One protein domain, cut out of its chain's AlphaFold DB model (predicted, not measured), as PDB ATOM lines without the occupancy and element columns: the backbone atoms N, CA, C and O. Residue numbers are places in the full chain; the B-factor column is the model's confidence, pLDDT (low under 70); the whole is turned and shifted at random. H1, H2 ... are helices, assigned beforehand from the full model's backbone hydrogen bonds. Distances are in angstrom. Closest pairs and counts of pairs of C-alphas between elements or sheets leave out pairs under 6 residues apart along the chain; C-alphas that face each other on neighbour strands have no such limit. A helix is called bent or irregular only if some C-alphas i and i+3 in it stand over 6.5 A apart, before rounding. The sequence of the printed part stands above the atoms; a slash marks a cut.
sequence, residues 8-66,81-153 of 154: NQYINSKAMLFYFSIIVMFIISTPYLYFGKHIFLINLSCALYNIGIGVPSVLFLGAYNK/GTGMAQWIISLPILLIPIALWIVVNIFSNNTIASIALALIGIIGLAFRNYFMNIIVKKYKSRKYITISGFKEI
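AT A GLANCE: This is residues 8 to 66 and 81 to 153 of the 154 residues of an uncharacterized protein of Capnocytophaga felis (UniProt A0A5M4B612). An elongated packet of helices has the bent helix H2 in its middle: H1, the longest helix, folds back on it as a helical hairpin, while H4 and then the arm H5a follow one another along another side of it. H3 packs on H2b with residues 89 to 93 and meets H4 in a V at a steep tilt of 54 degrees, residues 97 to 105 of H3 touching residues 112 to 117 of H4, and the arm H5b turns away at one end, where it touches no helix. The printed part has 132 residues with five named helices, H1 to H5 in that order along the chain, and no named strand; the class is all helix, and the helix packing is part aligned, part crossed. The whole is only just compact, close to loose, with a radius of gyration of the C-alphas of 16.9 A and spans of 53 by 29 by 28 A.

IN THESE COORDINATES: Find C-alpha 8 at (42.997, -38.703, -96.780); from there H1, residues 8 to 35, runs 41.7 A to C-alpha 35 at (62.039, -1.698, -98.970). H1 has a kink of 32 degrees near residue 28 and is irregular, with the C-alphas of residues 28 and 31 7.1 A apart. Next look at H2, residues 37 to 62, assigned as one helix by its hydrogen bonds but bent, with C-alphas 52 and 55 6.8 A apart; its arms are H2a, residues 37 to 52, 22.6 A long, and H2b, residues 55 to 62, 10.4 A long. H3, residues 84 to 106, measures 32.3 A; it is neither bent nor irregular, but only just: C-alphas 94 and 97 are 6.3 A apart. H4, residues 110 to 126, measures 24.5 A. H5, residues 128 to 151, was also assigned as one helix by its hydrogen bonds but is bent, with C-alphas 141 and 144 7.3 A apart; H5a, residues 128 to 141, is 20.0 A long, and H5b, residues 144 to 151, is 10.7 A long and ends at C-alpha 151, (44.349, -46.355, -120.174).

HOW THE PARTS SIT: Begin with H1 and the hub, H2, which touches four other helices. H1 and H2a touch and form a hairpin at a shallow tilt of 3 degrees, opposite ways; their closest C-alphas, of Leu 33 and Phe 40, are 5.3 A apart. With residues 11 to 19 alone H1 touches H2b, at a steep tilt of 54 degrees, and the closest C-alphas are those of Ala 15 and Val 55, 6.4 A apart. Look next at Tyr 49 and Gly 121, whose C-alphas, 3.7 A apart, are the closest of H2a and H4; these touch at a shallow tilt of 24 degrees and run the same way. H2b and H5a touch at a shallow tilt of 10 degrees, the same way, closest at the C-alphas of Phe 60 and Ile 135, 5.5 A. With residues 89 to 93 alone H3 touches H2b, opposite ways at a shallow tilt of 34 degrees, only just short of steep; the closest C-alphas, of Leu 61 and Ile 89, are 7.3 A apart. H3 also touches H4 at a steep tilt of 54 degrees, closest at the C-alphas of Val 104 and Ala 113, 5.0 A. H4 and H5a meet only through their link. H1 is apart from H3 and from H4. Every O i to N i+4 pair is within hydrogen-bond range in H2a, H2b, H4, H5a and H5b, against 19 of 24 in H1 and 15 of 19 in H3.

THE WHOLE: The two C-alphas farthest apart, those of Tyr 34 and Glu 152, are 54.0 A apart. Residues 67 to 80 are not printed, and C-alphas 66 and 81 are 8.3 A apart across this cut, which lies in the link from H2 to H3. The links H1 to H2, H3 to H4 and H4 to H5 are tight. The mean pLDDT of the printed part is 87.4; residue 66, residues 81 to 84 and residues 148 to 153 are under 70.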
ATOM      1  N   ASN A   8      43.004 -39.862 -97.664       87.00
ATOM      2  CA  ASN A   8      42.997 -38.703 -96.780       87.00
ATOM      3  C   ASN A   8      44.418 -38.327 -96.325       87.00
ATOM      4  O   ASN A   8      44.826 -37.178 -96.471       87.00
ATOM      5  N   GLN A   9      45.206 -39.303 -95.858       88.31
ATOM      6  CA  GLN A   9      46.614 -39.085 -95.507       88.31
ATOM      7  C   GLN A   9      47.415 -38.584 -96.710       88.31
ATOM      8  O   GLN A   9      48.132 -37.601 -96.586       88.31
ATOM      9  N   TYR A  10      47.224 -39.180 -97.888       89.62
ATOM     10  CA  TYR A  10      47.922 -38.759 -99.103       89.62
ATOM     11  C   TYR A  10      47.654 -37.289 -99.473       89.62
ATOM     12  O   TYR A  10      48.583 -36.531 -99.759       89.62
ATOM     13  N   ILE A  11      46.387 -36.862 -99.452       90.94
ATOM     14  CA  ILE A  11      46.007 -35.479 -99.774       90.94
ATOM     15  C   ILE A  11      46.487 -34.506 -98.688       90.94
ATOM     16  O   ILE A  11      46.983 -33.428 -99.016       90.94
ATOM     17  N   ASN A  12      46.426 -34.896 -97.412       91.50
ATOM     18  CA  ASN A  12      46.972 -34.096 -96.314       91.50
ATOM     19  C   ASN A  12      48.493 -33.929 -96.410       91.50
ATOM     20  O   ASN A  12      48.986 -32.819 -96.222       91.50
ATOM     21  N   SER A  13      49.236 -34.981 -96.764       93.19
ATOM     22  CA  SER A  13      50.682 -34.897 -96.988       93.19
ATOM     23  C   SER A  13      51.016 -33.955 -98.145       93.19
ATOM     24  O   SER A  13      51.910 -33.123 -98.010       93.19
ATOM     25  N   LYS A  14      50.260 -34.001 -99.252       91.75
ATOM     26  CA  LYS A  14      50.416 -33.023-100.342       91.75
ATOM     27  C   LYS A  14      50.174 -31.593 -99.876       91.75
ATOM     28  O   LYS A  14      50.977 -30.719-100.183       91.75
ATOM     29  N   ALA A  15      49.097 -31.350 -99.131       94.44
ATOM     30  CA  ALA A  15      48.817 -30.028 -98.575       94.44
ATOM     31  C   ALA A  15      49.962 -29.539 -97.679       94.44
ATOM     32  O   ALA A  15      50.367 -28.385 -97.771       94.44
ATOM     33  N   MET A  16      50.524 -30.430 -96.858       94.31
ATOM     34  CA  MET A  16      51.633 -30.106 -95.966       94.31
ATOM     35  C   MET A  16      52.899 -29.688 -96.719       94.31
ATOM     36  O   MET A  16      53.547 -28.731 -96.303       94.31
ATOM     37  N   LEU A  17      53.206 -30.326 -97.853       95.00
ATOM     38  CA  LEU A  17      54.306 -29.895 -98.726       95.00
ATOM     39  C   LEU A  17      54.090 -28.473 -99.259       95.00
ATOM     40  O   LEU A  17      55.028 -27.672 -99.268       95.00
ATOM     41  N   PHE A  18      52.861 -28.128 -99.656       94.94
ATOM     42  CA  PHE A  18      52.543 -26.765-100.081       94.94
ATOM     43  C   PHE A  18      52.664 -25.760 -98.930       94.94
ATOM     44  O   PHE A  18      53.285 -24.719 -99.110       94.94
ATOM     45  N   TYR A  19      52.133 -26.072 -97.743       95.31
ATOM     46  CA  TYR A  19      52.247 -25.185 -96.577       95.31
ATOM     47  C   TYR A  19      53.696 -24.922 -96.191       95.31
ATOM     48  O   TYR A  19      54.071 -23.771 -95.984       95.31
ATOM     49  N   PHE A  20      54.516 -25.971 -96.151       96.62
ATOM     50  CA  PHE A  20      55.941 -25.838 -95.889       96.62
ATOM     51  C   PHE A  20      56.615 -24.931 -96.924       96.62
ATOM     52  O   PHE A  20      57.318 -23.994 -96.555       96.62
ATOM     53  N   SER A  21      56.328 -25.147 -98.210       95.94
ATOM     54  CA  SER A  21      56.883 -24.330 -99.296       95.94
ATOM     55  C   SER A  21      56.498 -22.851 -99.166       95.94
ATOM     56  O   SER A  21      57.354 -21.987 -99.329       95.94
ATOM     57  N   ILE A  22      55.241 -22.550 -98.817       95.25
ATOM     58  CA  ILE A  22      54.768 -21.170 -98.620       95.25
ATOM     59  C   ILE A  22      55.481 -20.511 -97.436       95.25
ATOM     60  O   ILE A  22      55.905 -19.365 -97.545       95.25
ATOM     61  N   ILE A  23      55.645 -21.227 -96.320       95.31
ATOM     62  CA  ILE A  23      56.339 -20.707 -95.134       95.31
ATOM     63  C   ILE A  23      57.807 -20.416 -95.457       95.31
ATOM     64  O   ILE A  23      58.300 -19.338 -95.134       95.31
ATOM     65  N   VAL A  24      58.491 -21.335 -96.142       96.38
ATOM     66  CA  VAL A  24      59.884 -21.138 -96.570       96.38
ATOM     67  C   VAL A  24      59.998 -19.939 -97.512       96.38
ATOM     68  O   VAL A  24      60.847 -19.078 -97.297       96.38
ATOM     69  N   MET A  25      59.114 -19.826 -98.508       94.38
ATOM     70  CA  MET A  25      59.081 -18.669 -99.410       94.38
ATOM     71  C   MET A  25      58.807 -17.359 -98.668       94.38
ATOM     72  O   MET A  25      59.430 -16.346 -98.973       94.38
ATOM     73  N   PHE A  26      57.918 -17.366 -97.674       94.25
ATOM     74  CA  PHE A  26      57.645 -16.191 -96.854       94.25
ATOM     75  C   PHE A  26      58.873 -15.774 -96.033       94.25
ATOM     76  O   PHE A  26      59.210 -14.593 -96.012       94.25
ATOM     77  N   ILE A  27      59.593 -16.731 -95.433       93.94
ATOM     78  CA  ILE A  27      60.844 -16.469 -94.706       93.94
ATOM     79  C   ILE A  27      61.905 -15.895 -95.651       93.94
ATOM     80  O   ILE A  27      62.518 -14.880 -95.333       93.94
ATOM     81  N   ILE A  28      62.085 -16.484 -96.834       94.00
ATOM     82  CA  ILE A  28      63.022 -15.981 -97.854       94.00
ATOM     83  C   ILE A  28      62.622 -14.578 -98.338       94.00
ATOM     84  O   ILE A  28      63.487 -13.795 -98.714       94.00
ATOM     85  N   SER A  29      61.333 -14.238 -98.290       89.88
ATOM     86  CA  SER A  29      60.806 -12.912 -98.629       89.88
ATOM     87  C   SER A  29      60.978 -11.873 -97.501       89.88
ATOM     88  O   SER A  29      60.816 -10.676 -97.724       89.88
ATOM     89  N   THR A  30      61.373 -12.263 -96.285       88.06
ATOM     90  CA  THR A  30      61.569 -11.304 -95.175       88.06
ATOM     91  C   THR A  30      62.560 -10.159 -95.444       88.06
ATOM     92  O   THR A  30      62.273  -9.054 -94.977       88.06
ATOM     93  N   PRO A  31      63.651 -10.311 -96.233       90.25
ATOM     94  CA  PRO A  31      64.536  -9.197 -96.579       90.25
ATOM     95  C   PRO A  31      63.824  -8.043 -97.296       90.25
ATOM     96  O   PRO A  31      64.283  -6.904 -97.217       90.25
ATOM     97  N   TYR A  32      62.665  -8.286 -97.929       83.38
ATOM     98  CA  TYR A  32      61.867  -7.225 -98.551       83.38
ATOM     99  C   TYR A  32      61.365  -6.170 -97.557       83.38
ATOM    100  O   TYR A  32      60.981  -5.078 -97.973       83.38
ATOM    101  N   LEU A  33      61.410  -6.448 -96.250       86.31
ATOM    102  CA  LEU A  33      61.094  -5.476 -95.205       86.31
ATOM    103  C   LEU A  33      61.990  -4.225 -95.275       86.31
ATOM    104  O   LEU A  33      61.526  -3.143 -94.916       86.31
ATOM    105  N   TYR A  34      63.215  -4.341 -95.814       86.31
ATOM    106  CA  TYR A  34      64.110  -3.205 -96.075       86.31
ATOM    107  C   TYR A  34      63.490  -2.158 -97.019       86.31
ATOM    108  O   TYR A  34      63.681  -0.962 -96.822       86.31
ATOM    109  N   PHE A  35      62.686  -2.588 -97.997       84.31
ATOM    110  CA  PHE A  35      62.039  -1.698 -98.970       84.31
ATOM    111  C   PHE A  35      60.760  -1.032 -98.437       84.31
ATOM    112  O   PHE A  35      60.173  -0.189 -99.113       84.31
ATOM    113  N   GLY A  36      60.315  -1.391 -97.230       85.62
ATOM    114  CA  GLY A  36      59.201  -0.741 -96.549       85.62
ATOM    115  C   GLY A  36      58.223  -1.712 -95.889       85.62
ATOM    116  O   GLY A  36      57.932  -2.802 -96.384       85.62
ATOM    117  N   LYS A  37      57.631  -1.267 -94.775       84.38
ATOM    118  CA  LYS A  37      56.672  -2.056 -93.979       84.38
ATOM    119  C   LYS A  37      55.419  -2.464 -94.769       84.38
ATOM    120  O   LYS A  37      54.851  -3.519 -94.506       84.38
ATOM    121  N   HIS A  38      55.009  -1.666 -95.755       85.50
ATOM    122  CA  HIS A  38      53.851  -1.966 -96.602       85.50
ATOM    123  C   HIS A  38      54.064  -3.215 -97.469       85.50
ATOM    124  O   HIS A  38      53.148  -4.021 -97.611       85.50
ATOM    125  N   ILE A  39      55.277  -3.416 -97.995       88.00
ATOM    126  CA  ILE A  39      55.618  -4.570 -98.842       88.00
ATOM    127  C   ILE A  39      55.610  -5.851 -98.009       88.00
ATOM    128  O   ILE A  39      55.097  -6.883 -98.442       88.00
ATOM    129  N   PHE A  40      56.120  -5.778 -96.779       90.25
ATOM    130  CA  PHE A  40      56.039  -6.891 -95.839       90.25
ATOM    131  C   PHE A  40      54.584  -7.275 -95.532       90.25
ATOM    132  O   PHE A  40      54.245  -8.457 -95.542       90.25
ATOM    133  N   LEU A  41      53.714  -6.284 -95.317       91.06
ATOM    134  CA  LEU A  41      52.303  -6.511 -95.006       91.06
ATOM    135  C   LEU A  41      51.563  -7.169 -96.183       91.06
ATOM    136  O   LEU A  41      50.832  -8.130 -95.973       91.06
ATOM    137  N   ILE A  42      51.832  -6.737 -97.420       91.50
ATOM    138  CA  ILE A  42      51.304  -7.381 -98.636       91.50
ATOM    139  C   ILE A  42      51.790  -8.836 -98.744       91.50
ATOM    140  O   ILE A  42      50.986  -9.736 -98.993       91.50
ATOM    141  N   ASN A  43      53.085  -9.089 -98.522       92.75
ATOM    142  CA  ASN A  43      53.652 -10.441 -98.551       92.75
ATOM    143  C   ASN A  43      53.020 -11.357 -97.494       92.75
ATOM    144  O   ASN A  43      52.669 -12.497 -97.802       92.75
ATOM    145  N   LEU A  44      52.830 -10.857 -96.271       93.56
ATOM    146  CA  LEU A  44      52.186 -11.597 -95.186       93.56
ATOM    147  C   LEU A  44      50.737 -11.947 -95.542       93.56
ATOM    148  O   LEU A  44      50.326 -13.100 -95.413       93.56
ATOM    149  N   SER A  45      49.977 -10.975 -96.046       94.56
ATOM    150  CA  SER A  45      48.601 -11.188 -96.493       94.56
ATOM    151  C   SER A  45      48.505 -12.210 -97.619       94.56
ATOM    152  O   SER A  45      47.636 -13.082 -97.593       94.56
ATOM    153  N   CYS A  46      49.426 -12.151 -98.581       93.94
ATOM    154  CA  CYS A  46      49.498 -13.107 -99.679       93.94
ATOM    155  C   CYS A  46      49.841 -14.519 -99.179       93.94
ATOM    156  O   CYS A  46      49.212 -15.492 -99.602       93.94
ATOM    157  N   ALA A  47      50.783 -14.654 -98.242       95.31
ATOM    158  CA  ALA A  47      51.128 -15.940 -97.640       95.31
ATOM    159  C   ALA A  47      49.931 -16.552 -96.891       95.31
ATOM    160  O   ALA A  47      49.605 -17.722 -97.105       95.31
ATOM    161  N   LEU A  48      49.220 -15.755 -96.083       96.00
ATOM    162  CA  LEU A  48      48.017 -16.197 -95.368       96.00
ATOM    163  C   LEU A  48      46.907 -16.633 -96.326       96.00
ATOM    164  O   LEU A  48      46.309 -17.693 -96.132       96.00
ATOM    165  N   TYR A  49      46.660 -15.865 -97.388       95.62
ATOM    166  CA  TYR A  49      45.699 -16.239 -98.422       95.62
ATOM    167  C   TYR A  49      46.087 -17.549 -99.120       95.62
ATOM    168  O   TYR A  49      45.244 -18.428 -99.311       95.62
ATOM    169  N   ASN A  50      47.366 -17.723 -99.464       95.44
ATOM    170  CA  ASN A  50      47.845 -18.948-100.097       95.44
ATOM    171  C   ASN A  50      47.675 -20.168 -99.186       95.44
ATOM    172  O   ASN A  50      47.226 -21.212 -99.654       95.44
ATOM    173  N   ILE A  51      47.956 -20.046 -97.886       95.38
ATOM    174  CA  ILE A  51      47.739 -21.131 -96.917       95.38
ATOM    175  C   ILE A  51      46.237 -21.433 -96.765       95.38
ATOM    176  O   ILE A  51      45.828 -22.594 -96.786       95.38
ATOM    177  N   GLY A  52      45.404 -20.405 -96.619       93.44
ATOM    178  CA  GLY A  52      43.979 -20.580 -96.351       93.44
ATOM    179  C   GLY A  52      43.168 -21.064 -97.548       93.44
ATOM    180  O   GLY A  52      42.373 -21.988 -97.425       93.44
ATOM    181  N   ILE A  53      43.364 -20.441 -98.709       94.44
ATOM    182  CA  ILE A  53      42.531 -20.630 -99.906       94.44
ATOM    183  C   ILE A  53      43.349 -21.157-101.081       94.44
ATOM    184  O   ILE A  53      42.855 -22.014-101.818       94.44
ATOM    185  N   GLY A  54      44.595 -20.708-101.244       93.81
ATOM    186  CA  GLY A  54      45.455 -21.136-102.352       93.81
ATOM    187  C   GLY A  54      45.675 -22.651-102.382       93.81
ATOM    188  O   GLY A  54      45.381 -23.300-103.387       93.81
ATOM    189  N   VAL A  55      46.112 -23.247-101.268       94.25
ATOM    190  CA  VAL A  55      46.388 -24.692-101.179       94.25
ATOM    191  C   VAL A  55      45.133 -25.544-101.417       94.25
ATOM    192  O   VAL A  55      45.195 -26.426-102.280       94.25
ATOM    193  N   PRO A  56      43.983 -25.308-100.749       93.25
ATOM    194  CA  PRO A  56      42.752 -26.030-101.071       93.25
ATOM    195  C   PRO A  56      42.330 -25.895-102.538       93.25
ATOM    196  O   PRO A  56      41.966 -26.893-103.159       93.25
ATOM    197  N   SER A  57      42.429 -24.691-103.111       91.88
ATOM    198  CA  SER A  57      42.093 -24.426-104.518       91.88
ATOM    199  C   SER A  57      42.956 -25.242-105.480       91.88
ATOM    200  O   SER A  57      42.432 -25.930-106.359       91.88
ATOM    201  N   VAL A  58      44.279 -25.231-105.282       90.75
ATOM    202  CA  VAL A  58      45.235 -26.003-106.093       90.75
ATOM    203  C   VAL A  58      44.958 -27.500-105.985       90.75
ATOM    204  O   VAL A  58      44.919 -28.199-106.999       90.75
ATOM    205  N   LEU A  59      44.723 -28.009-104.774       91.50
ATOM    206  CA  LEU A  59      44.429 -29.427-104.566       91.50
ATOM    207  C   LEU A  59      43.106 -29.831-105.218       91.50
ATOM    208  O   LEU A  59      43.037 -30.901-105.825       91.50
ATOM    209  N   PHE A  60      42.079 -28.986-105.130       90.44
ATOM    210  CA  PHE A  60      40.787 -29.224-105.762       90.44
ATOM    211  C   PHE A  60      40.905 -29.297-107.288       90.44
ATOM    212  O   PHE A  60      40.432 -30.260-107.889       90.44
ATOM    213  N   LEU A  61      41.583 -28.329-107.910       87.12
ATOM    214  CA  LEU A  61      41.800 -28.306-109.360       87.12
ATOM    215  C   LEU A  61      42.716 -29.449-109.816       87.12
ATOM    216  O   LEU A  61      42.472 -30.058-110.856       87.12
ATOM    217  N   GLY A  62      43.684 -29.843-108.986       84.06
ATOM    218  CA  GLY A  62      44.517 -31.023-109.215       84.06
ATOM    219  C   GLY A  62      43.720 -32.325-109.364       84.06
ATOM    220  O   GLY A  62      44.157 -33.219-110.086       84.06
ATOM    221  N   ALA A  63      42.518 -32.424-108.781       83.44
ATOM    222  CA  ALA A  63      41.645 -33.592-108.947       83.44
ATOM    223  C   ALA A  63      41.113 -33.756-110.385       83.44
ATOM    224  O   ALA A  63      40.592 -34.815-110.737       83.44
ATOM    225  N   TYR A  64      41.194 -32.703-111.201       79.69
ATOM    226  CA  TYR A  64      40.715 -32.677-112.582       79.69
ATOM    227  C   TYR A  64      41.833 -32.916-113.604       79.69
ATOM    228  O   TYR A  64      41.537 -33.101-114.785       79.69
ATOM    229  N   ASN A  65      43.095 -32.966-113.171       74.56
ATOM    230  CA  ASN A  65      44.209 -33.288-114.053       74.56
ATOM    231  C   ASN A  65      44.158 -34.771-114.456       74.56
ATOM    232  O   ASN A  65      44.172 -35.665-113.611       74.56
ATOM    233  N   LYS A  66      44.089 -35.025-115.769       64.75
ATOM    234  CA  LYS A  66      43.986 -36.373-116.365       64.75
ATOM    235  C   LYS A  66      45.261 -36.846-117.076       64.75
ATOM    236  O   LYS A  66      45.285 -37.954-117.593       64.75
ATOM    237  N   GLY A  81      52.668 -33.760-119.254       57.06
ATOM    238  CA  GLY A  81      51.620 -33.575-118.251       57.06
ATOM    239  C   GLY A  81      51.560 -32.168-117.654       57.06
ATOM    240  O   GLY A  81      50.485 -31.763-117.223       57.06
ATOM    241  N   THR A  82      52.628 -31.370-117.748       60.41
ATOM    242  CA  THR A  82      52.679 -29.962-117.294       60.41
ATOM    243  C   THR A  82      52.412 -28.962-118.429       60.41
ATOM    244  O   THR A  82      52.976 -27.871-118.460       60.41
ATOM    245  N   GLY A  83      51.588 -29.350-119.407       68.12
ATOM    246  CA  GLY A  83      51.297 -28.529-120.589       68.12
ATOM    247  C   GLY A  83      50.434 -27.292-120.299       68.12
ATOM    248  O   GLY A  83      50.153 -26.959-119.149       68.12
ATOM    249  N   MET A  84      49.929 -26.664-121.368       64.88
ATOM    250  CA  MET A  84      49.070 -25.462-121.329       64.88
ATOM    251  C   MET A  84      47.921 -25.548-120.316       64.88
ATOM    252  O   MET A  84      47.606 -24.559-119.671       64.88
ATOM    253  N   ALA A  85      47.318 -26.726-120.128       70.38
ATOM    254  CA  ALA A  85      46.215 -26.910-119.187       70.38
ATOM    255  C   ALA A  85      46.595 -26.558-117.736       70.38
ATOM    256  O   ALA A  85      45.804 -25.923-117.050       70.38
ATOM    257  N   GLN A  86      47.807 -26.900-117.278       75.00
ATOM    258  CA  GLN A  86      48.258 -26.554-115.925       75.00
ATOM    259  C   GLN A  86      48.448 -25.038-115.781       75.00
ATOM    260  O   GLN A  86      48.049 -24.468-114.770       75.00
ATOM    261  N   TRP A  87      48.994 -24.388-116.813       75.94
ATOM    262  CA  TRP A  87      49.156 -22.935-116.856       75.94
ATOM    263  C   TRP A  87      47.809 -22.203-116.869       75.94
ATOM    264  O   TRP A  87      47.607 -21.269-116.094       75.94
ATOM    265  N   ILE A  88      46.853 -22.687-117.666       80.12
ATOM    266  CA  ILE A  88      45.476 -22.175-117.707       80.12
ATOM    267  C   ILE A  88      44.801 -22.329-116.342       80.12
ATOM    268  O   ILE A  88      44.095 -21.428-115.915       80.12
ATOM    269  N   ILE A  89      45.037 -23.436-115.635       79.44
ATOM    270  CA  ILE A  89      44.498 -23.671-114.287       79.44
ATOM    271  C   ILE A  89      45.189 -22.785-113.237       79.44
ATOM    272  O   ILE A  89      44.535 -22.328-112.300       79.44
ATOM    273  N   SER A  90      46.491 -22.515-113.374       81.44
ATOM    274  CA  SER A  90      47.233 -21.670-112.427       81.44
ATOM    275  C   SER A  90      46.918 -20.181-112.552       81.44
ATOM    276  O   SER A  90      46.993 -19.464-111.558       81.44
ATOM    277  N   LEU A  91      46.531 -19.714-113.744       87.25
ATOM    278  CA  LEU A  91      46.214 -18.304-113.987       87.25
ATOM    279  C   LEU A  91      45.077 -17.786-113.087       87.25
ATOM    280  O   LEU A  91      45.295 -16.784-112.411       87.25
ATOM    281  N   PRO A  92      43.909 -18.451-112.980       85.12
ATOM    282  CA  PRO A  92      42.855 -18.058-112.050       85.12
ATOM    283  C   PRO A  92      43.333 -17.996-110.603       85.12
ATOM    284  O   PRO A  92      43.026 -17.041-109.898       85.12
ATOM    285  N   ILE A  93      44.118 -18.983-110.165       86.12
ATOM    286  CA  ILE A  93      44.615 -19.056-108.783       86.12
ATOM    287  C   ILE A  93      45.484 -17.836-108.449       86.12
ATOM    288  O   ILE A  93      45.444 -17.352-107.322       86.12
ATOM    289  N   LEU A  94      46.229 -17.321-109.431       88.56
ATOM    290  CA  LEU A  94      47.040 -16.115-109.293       88.56
ATOM    291  C   LEU A  94      46.217 -14.826-109.449       88.56
ATOM    292  O   LEU A  94      46.401 -13.884-108.686       88.56
ATOM    293  N   LEU A  95      45.294 -14.775-110.411       91.25
ATOM    294  CA  LEU A  95      44.512 -13.575-110.721       91.25
ATOM    295  C   LEU A  95      43.464 -13.253-109.653       91.25
ATOM    296  O   LEU A  95      43.244 -12.081-109.369       91.25
ATOM    297  N   ILE A  96      42.834 -14.262-109.049       91.81
ATOM    298  CA  ILE A  96      41.792 -14.071-108.031       91.81
ATOM    299  C   ILE A  96      42.283 -13.228-106.838       91.81
ATOM    300  O   ILE A  96      41.629 -12.228-106.540       91.81
ATOM    301  N   PRO A  97      43.396 -13.554-106.149       91.56
ATOM    302  CA  PRO A  97      43.864 -12.741-105.025       91.56
ATOM    303  C   PRO A  97      44.276 -11.331-105.448       91.56
ATOM    304  O   PRO A  97      44.032 -10.386-104.702       91.56
ATOM    305  N   ILE A  98      44.849 -11.172-106.646       92.06
ATOM    306  CA  ILE A  98      45.227  -9.859-107.186       92.06
ATOM    307  C   ILE A  98      43.979  -9.014-107.443       92.06
ATOM    308  O   ILE A  98      43.909  -7.875-106.991       92.06
ATOM    309  N   ALA A  99      42.980  -9.574-108.124       93.31
ATOM    310  CA  ALA A  99      41.722  -8.896-108.405       93.31
ATOM    311  C   ALA A  99      41.005  -8.510-107.107       93.31
ATOM    312  O   ALA A  99      40.566  -7.373-106.966       93.31
ATOM    313  N   LEU A 100      40.950  -9.423-106.133       92.38
ATOM    314  CA  LEU A 100      40.336  -9.160-104.834       92.38
ATOM    315  C   LEU A 100      41.056  -8.023-104.099       92.38
ATOM    316  O   LEU A 100      40.405  -7.122-103.576       92.38
ATOM    317  N   TRP A 101      42.390  -8.023-104.111       93.31
ATOM    318  CA  TRP A 101      43.178  -6.954-103.508       93.31
ATOM    319  C   TRP A 101      42.966  -5.611-104.218       93.31
ATOM    320  O   TRP A 101      42.717  -4.616-103.546       93.31
ATOM    321  N   ILE A 102      42.993  -5.574-105.558       93.38
ATOM    322  CA  ILE A 102      42.772  -4.351-106.350       93.38
ATOM    323  C   ILE A 102      41.385  -3.772-106.080       93.38
ATOM    324  O   ILE A 102      41.272  -2.575-105.833       93.38
ATOM    325  N   VAL A 103      40.341  -4.607-106.090       93.38
ATOM    326  CA  VAL A 103      38.966  -4.163-105.833       93.38
ATOM    327  C   VAL A 103      38.878  -3.494-104.466       93.38
ATOM    328  O   VAL A 103      38.416  -2.364-104.383       93.38
ATOM    329  N   VAL A 104      39.385  -4.127-103.404       92.56
ATOM    330  CA  VAL A 104      39.363  -3.518-102.063       92.56
ATOM    331  C   VAL A 104      40.243  -2.266-102.000       92.56
ATOM    332  O   VAL A 104      39.894  -1.302-101.324       92.56
ATOM    333  N   ASN A 105      41.366  -2.249-102.719       91.88
ATOM    334  CA  ASN A 105      42.270  -1.109-102.733       91.88
ATOM    335  C   ASN A 105      41.641   0.139-103.369       91.88
ATOM    336  O   ASN A 105      41.792   1.228-102.826       91.88
ATOM    337  N   ILE A 106      40.890  -0.019-104.465       91.19
ATOM    338  CA  ILE A 106      40.204   1.089-105.153       91.19
ATOM    339  C   ILE A 106      39.223   1.813-104.218       91.19
ATOM    340  O   ILE A 106      39.110   3.035-104.279       91.19
ATOM    341  N   PHE A 107      38.531   1.083-103.338       89.31
ATOM    342  CA  PHE A 107      37.551   1.658-102.407       89.31
ATOM    343  C   PHE A 107      38.141   2.065-101.050       89.31
ATOM    344  O   PHE A 107      37.414   2.558-100.188       89.31
ATOM    345  N   SER A 108      39.421   1.800-100.789       86.50
ATOM    346  CA  SER A 108      40.021   2.026 -99.472       86.50
ATOM    347  C   SER A 108      41.487   2.444 -99.586       86.50
ATOM    348  O   SER A 108      41.773   3.576 -99.961       86.50
ATOM    349  N   ASN A 109      42.425   1.583 -99.180       88.94
ATOM    350  CA  ASN A 109      43.858   1.866 -99.177       88.94
ATOM    351  C   ASN A 109      44.649   0.547 -99.121       88.94
ATOM    352  O   ASN A 109      44.126  -0.471 -98.648       88.94
ATOM    353  N   ASN A 110      45.930   0.575 -99.500       88.62
ATOM    354  CA  ASN A 110      46.793  -0.604 -99.632       88.62
ATOM    355  C   ASN A 110      46.835  -1.446 -98.343       88.62
ATOM    356  O   ASN A 110      46.834  -2.678 -98.384       88.62
ATOM    357  N   THR A 111      46.859  -0.788 -97.181       90.31
ATOM    358  CA  THR A 111      46.888  -1.455 -95.871       90.31
ATOM    359  C   THR A 111      45.583  -2.200 -95.588       90.31
ATOM    360  O   THR A 111      45.618  -3.355 -95.175       90.31
ATOM    361  N   ILE A 112      44.434  -1.572 -95.857       92.06
ATOM    362  CA  ILE A 112      43.106  -2.163 -95.626       92.06
ATOM    363  C   ILE A 112      42.878  -3.333 -96.585       92.06
ATOM    364  O   ILE A 112      42.446  -4.399 -96.151       92.06
ATOM    365  N   ALA A 113      43.252  -3.179 -97.859       93.44
ATOM    366  CA  ALA A 113      43.188  -4.253 -98.849       93.44
ATOM    367  C   ALA A 113      44.016  -5.473 -98.431       93.44
ATOM    368  O   ALA A 113      43.560  -6.615 -98.514       93.44
ATOM    369  N   SER A 114      45.216  -5.235 -97.898       93.75
ATOM    370  CA  SER A 114      46.086  -6.301 -97.402       93.75
ATOM    371  C   SER A 114      45.498  -6.976 -96.157       93.75
ATOM    372  O   SER A 114      45.490  -8.204 -96.078       93.75
ATOM    373  N   ILE A 115      44.949  -6.218 -95.205       94.12
ATOM    374  CA  ILE A 115      44.293  -6.788 -94.016       94.12
ATOM    375  C   ILE A 115      43.070  -7.622 -94.413       94.12
ATOM    376  O   ILE A 115      42.920  -8.742 -93.934       94.12
ATOM    377  N   ALA A 116      42.229  -7.125 -95.322       94.25
ATOM    378  CA  ALA A 116      41.073  -7.862 -95.820       94.25
ATOM    379  C   ALA A 116      41.489  -9.193 -96.467       94.25
ATOM    380  O   ALA A 116      40.918 -10.240 -96.160       94.25
ATOM    381  N   LEU A 117      42.538  -9.180 -97.298       95.38
ATOM    382  CA  LEU A 117      43.075 -10.390 -97.921       95.38
ATOM    383  C   LEU A 117      43.630 -11.382 -96.880       95.38
ATOM    384  O   LEU A 117      43.378 -12.585 -96.978       95.38
ATOM    385  N   ALA A 118      44.333 -10.885 -95.857       95.50
ATOM    386  CA  ALA A 118      44.818 -11.700 -94.744       95.50
ATOM    387  C   ALA A 118      43.666 -12.344 -93.960       95.50
ATOM    388  O   ALA A 118      43.721 -13.538 -93.673       95.50
ATOM    389  N   LEU A 119      42.606 -11.586 -93.655       95.69
ATOM    390  CA  LEU A 119      41.418 -12.088 -92.957       95.69
ATOM    391  C   LEU A 119      40.725 -13.192 -93.751       95.69
ATOM    392  O   LEU A 119      40.399 -14.236 -93.194       95.69
ATOM    393  N   ILE A 120      40.562 -13.000 -95.058       95.44
ATOM    394  CA  ILE A 120      40.016 -14.021 -95.957       95.44
ATOM    395  C   ILE A 120      40.880 -15.293 -95.918       95.44
ATOM    396  O   ILE A 120      40.347 -16.400 -95.838       95.44
ATOM    397  N   GLY A 121      42.209 -15.150 -95.902       94.75
ATOM    398  CA  GLY A 121      43.137 -16.268 -95.718       94.75
ATOM    399  C   GLY A 121      42.964 -16.986 -94.376       94.75
ATOM    400  O   GLY A 121      42.868 -18.210 -94.340       94.75
ATOM    401  N   ILE A 122      42.857 -16.243 -93.274       96.19
ATOM    402  CA  ILE A 122      42.651 -16.804 -91.928       96.19
ATOM    403  C   ILE A 122      41.315 -17.552 -91.848       96.19
ATOM    404  O   ILE A 122      41.269 -18.670 -91.335       96.19
ATOM    405  N   ILE A 123      40.245 -16.982 -92.405       95.81
ATOM    406  CA  ILE A 123      38.935 -17.637 -92.494       95.81
ATOM    407  C   ILE A 123      39.059 -18.933 -93.305       95.81
ATOM    408  O   ILE A 123      38.635 -19.990 -92.842       95.81
ATOM    409  N   GLY A 124      39.707 -18.899 -94.472       93.31
ATOM    410  CA  GLY A 124      39.948 -20.099 -95.281       93.31
ATOM    411  C   GLY A 124      40.718 -21.188 -94.526       93.31
ATOM    412  O   GLY A 124      40.370 -22.368 -94.602       93.31
ATOM    413  N   LEU A 125      41.711 -20.790 -93.726       93.44
ATOM    414  CA  LEU A 125      42.488 -21.688 -92.873       93.44
ATOM    415  C   LEU A 125      41.618 -22.305 -91.769       93.44
ATOM    416  O   LEU A 125      41.693 -23.514 -91.550       93.44
ATOM    417  N   ALA A 126      40.740 -21.527 -91.132       94.38
ATOM    418  CA  ALA A 126      39.790 -22.040 -90.142       94.38
ATOM    419  C   ALA A 126      38.856 -23.111 -90.745       94.38
ATOM    420  O   ALA A 126      38.604 -24.146 -90.128       94.38
ATOM    421  N   PHE A 127      38.422 -22.924 -91.996       94.44
ATOM    422  CA  PHE A 127      37.606 -23.892 -92.739       94.44
ATOM    423  C   PHE A 127      38.417 -24.980 -93.467       94.44
ATOM    424  O   PHE A 127      37.849 -25.785 -94.211       94.44
ATOM    425  N   ARG A 128      39.732 -25.088 -93.236       91.94
ATOM    426  CA  ARG A 128      40.608 -26.052 -93.926       91.94
ATOM    427  C   ARG A 128      40.089 -27.487 -93.847       91.94
ATOM    428  O   ARG A 128      40.054 -28.174 -94.865       91.94
ATOM    429  N   ASN A 129      39.671 -27.950 -92.669       90.50
ATOM    430  CA  ASN A 129      39.188 -29.326 -92.493       90.50
ATOM    431  C   ASN A 129      37.954 -29.616 -93.361       90.50
ATOM    432  O   ASN A 129      37.832 -30.700 -93.939       90.50
ATOM    433  N   TYR A 130      37.065 -28.632 -93.503       92.06
ATOM    434  CA  TYR A 130      35.890 -28.725 -94.362       92.06
ATOM    435  C   TYR A 130      36.290 -28.845 -95.840       92.06
ATOM    436  O   TYR A 130      35.872 -29.793 -96.515       92.06
ATOM    437  N   PHE A 131      37.169 -27.960 -96.326       92.00
ATOM    438  CA  PHE A 131      37.665 -28.020 -97.704       92.00
ATOM    439  C   PHE A 131      38.400 -29.331 -98.003       92.00
ATOM    440  O   PHE A 131      38.133 -29.965 -99.023       92.00
ATOM    441  N   MET A 132      39.271 -29.791 -97.103       92.06
ATOM    442  CA  MET A 132      40.025 -31.037 -97.290       92.06
ATOM    443  C   MET A 132      39.101 -32.254 -97.394       92.06
ATOM    444  O   MET A 132      39.302 -33.099 -98.266       92.06
ATOM    445  N   ASN A 133      38.028 -32.316 -96.600       92.00
ATOM    446  CA  ASN A 133      37.037 -33.389 -96.706       92.00
ATOM    447  C   ASN A 133      36.303 -33.386 -98.057       92.00
ATOM    448  O   ASN A 133      36.089 -34.451 -98.644       92.00
ATOM    449  N   ILE A 134      35.944 -32.208 -98.579       91.75
ATOM    450  CA  ILE A 134      35.349 -32.075 -99.920       91.75
ATOM    451  C   ILE A 134      36.332 -32.553-100.988       91.75
ATOM    452  O   ILE A 134      35.962 -33.337-101.866       91.75
ATOM    453  N   ILE A 135      37.590 -32.122-100.892       92.50
ATOM    454  CA  ILE A 135      38.650 -32.494-101.826       92.50
ATOM    455  C   ILE A 135      38.828 -34.015-101.825       92.50
ATOM    456  O   ILE A 135      38.729 -34.641-102.879       92.50
ATOM    457  N   VAL A 136      38.984 -34.649-100.660       90.94
ATOM    458  CA  VAL A 136      39.139 -36.110-100.545       90.94
ATOM    459  C   VAL A 136      37.952 -36.858-101.161       90.94
ATOM    460  O   VAL A 136      38.158 -37.806-101.925       90.94
ATOM    461  N   LYS A 137      36.709 -36.418-100.909       89.50
ATOM    462  CA  LYS A 137      35.513 -36.989-101.557       89.50
ATOM    463  C   LYS A 137      35.585 -36.861-103.080       89.50
ATOM    464  O   LYS A 137      35.276 -37.820-103.791       89.50
ATOM    465  N   LYS A 138      36.039 -35.712-103.589       89.69
ATOM    466  CA  LYS A 138      36.170 -35.471-105.029       89.69
ATOM    467  C   LYS A 138      37.228 -36.364-105.673       89.69
ATOM    468  O   LYS A 138      36.944 -36.974-106.704       89.69
ATOM    469  N   TYR A 139      38.396 -36.507-105.047       88.31
ATOM    470  CA  TYR A 139      39.438 -37.435-105.498       88.31
ATOM    471  C   TYR A 139      38.942 -38.885-105.490       88.31
ATOM    472  O   TYR A 139      39.195 -39.622-106.441       88.31
ATOM    473  N   LYS A 140      38.180 -39.299-104.467       86.62
ATOM    474  CA  LYS A 140      37.602 -40.652-104.405       86.62
ATOM    475  C   LYS A 140      36.612 -40.899-105.548       86.62
ATOM    476  O   LYS A 140      36.689 -41.939-106.191       86.62
ATOM    477  N   SER A 141      35.727 -39.939-105.828       85.62
ATOM    478  CA  SER A 141      34.749 -40.017-106.924       85.62
ATOM    479  C   SER A 141      35.416 -40.052-108.304       85.62
ATOM    480  O   SER A 141      34.998 -40.819-109.169       85.62
ATOM    481  N   ARG A 142      36.483 -39.271-108.513       81.31
ATOM    482  CA  ARG A 142      37.193 -39.228-109.799       81.31
ATOM    483  C   ARG A 142      38.236 -40.329-109.988       81.31
ATOM    484  O   ARG A 142      38.700 -40.484-111.112       81.31
ATOM    485  N   LYS A 143      38.554 -41.129-108.962       77.81
ATOM    486  CA  LYS A 143      39.578 -42.191-109.019       77.81
ATOM    487  C   LYS A 143      39.462 -43.060-110.276       77.81
ATOM    488  O   LYS A 143      40.456 -43.249-110.970       77.81
ATOM    489  N   TYR A 144      38.264 -43.556-110.585       71.31
ATOM    490  CA  TYR A 144      38.049 -44.436-111.738       71.31
ATOM    491  C   TYR A 144      38.214 -43.715-113.079       71.31
ATOM    492  O   TYR A 144      38.849 -44.261-113.970       71.31
ATOM    493  N   ILE A 145      37.733 -42.470-113.187       71.81
ATOM    494  CA  ILE A 145      37.872 -41.629-114.391       71.81
ATOM    495  C   ILE A 145      39.344 -41.283-114.648       71.81
ATOM    496  O   ILE A 145      39.794 -41.223-115.787       71.81
ATOM    497  N   THR A 146      40.107 -41.038-113.584       70.56
ATOM    498  CA  THR A 146      41.544 -40.780-113.684       70.56
ATOM    499  C   THR A 146      42.284 -42.031-114.162       70.56
ATOM    500  O   THR A 146      43.108 -41.939-115.063       70.56
ATOM    501  N   ILE A 147      41.953 -43.211-113.621       71.56
ATOM    502  CA  ILE A 147      42.556 -44.485-114.044       71.56
ATOM    503  C   ILE A 147      42.178 -44.834-115.491       71.56
ATOM    504  O   ILE A 147      43.044 -45.270-116.245       71.56
ATOM    505  N   SER A 148      40.918 -44.643-115.896       64.06
ATOM    506  CA  SER A 148      40.477 -44.916-117.270       64.06
ATOM    507  C   SER A 148      41.110 -43.950-118.271       64.06
ATOM    508  O   SER A 148      41.611 -44.394-119.297       64.06
ATOM    509  N   GLY A 149      41.213 -42.661-117.932       61.84
ATOM    510  CA  GLY A 149      41.896 -41.671-118.767       61.84
ATOM    511  C   GLY A 149      43.390 -41.958-118.967       61.84
ATOM    512  O   GLY A 149      43.956 -41.558-119.978       61.84
ATOM    513  N   PHE A 150      44.036 -42.685-118.047       65.25
ATOM    514  CA  PHE A 150      45.408 -43.160-118.254       65.25
ATOM    515  C   PHE A 150      45.504 -44.361-119.206       65.25
ATOM    516  O   PHE A 150      46.545 -44.518-119.845       65.25
ATOM    517  N   LYS A 151      44.441 -45.174-119.302       60.31
ATOM    518  CA  LYS A 151      44.349 -46.355-120.174       60.31
ATOM    519  C   LYS A 151      43.893 -46.030-121.601       60.31
ATOM    520  O   LYS A 151      44.345 -46.687-122.519       60.31
ATOM    521  N   GLU A 152      43.029 -45.032-121.797       55.31
ATOM    522  CA  GLU A 152      42.496 -44.660-123.128       55.31
ATOM    523  C   GLU A 152      43.525 -44.001-124.064       55.31
ATOM    524  O   GLU A 152      43.282 -43.888-125.257       55.31
ATOM    525  N   ILE A 153      44.670 -43.550-123.543       52.22
ATOM    526  CA  ILE A 153      45.757 -42.932-124.331       52.22
ATOM    527  C   ILE A 153      46.886 -43.963-124.562       52.22
ATOM    528  O   ILE A 153      48.073 -43.624-124.602       52.22
TER     529      ILE A 153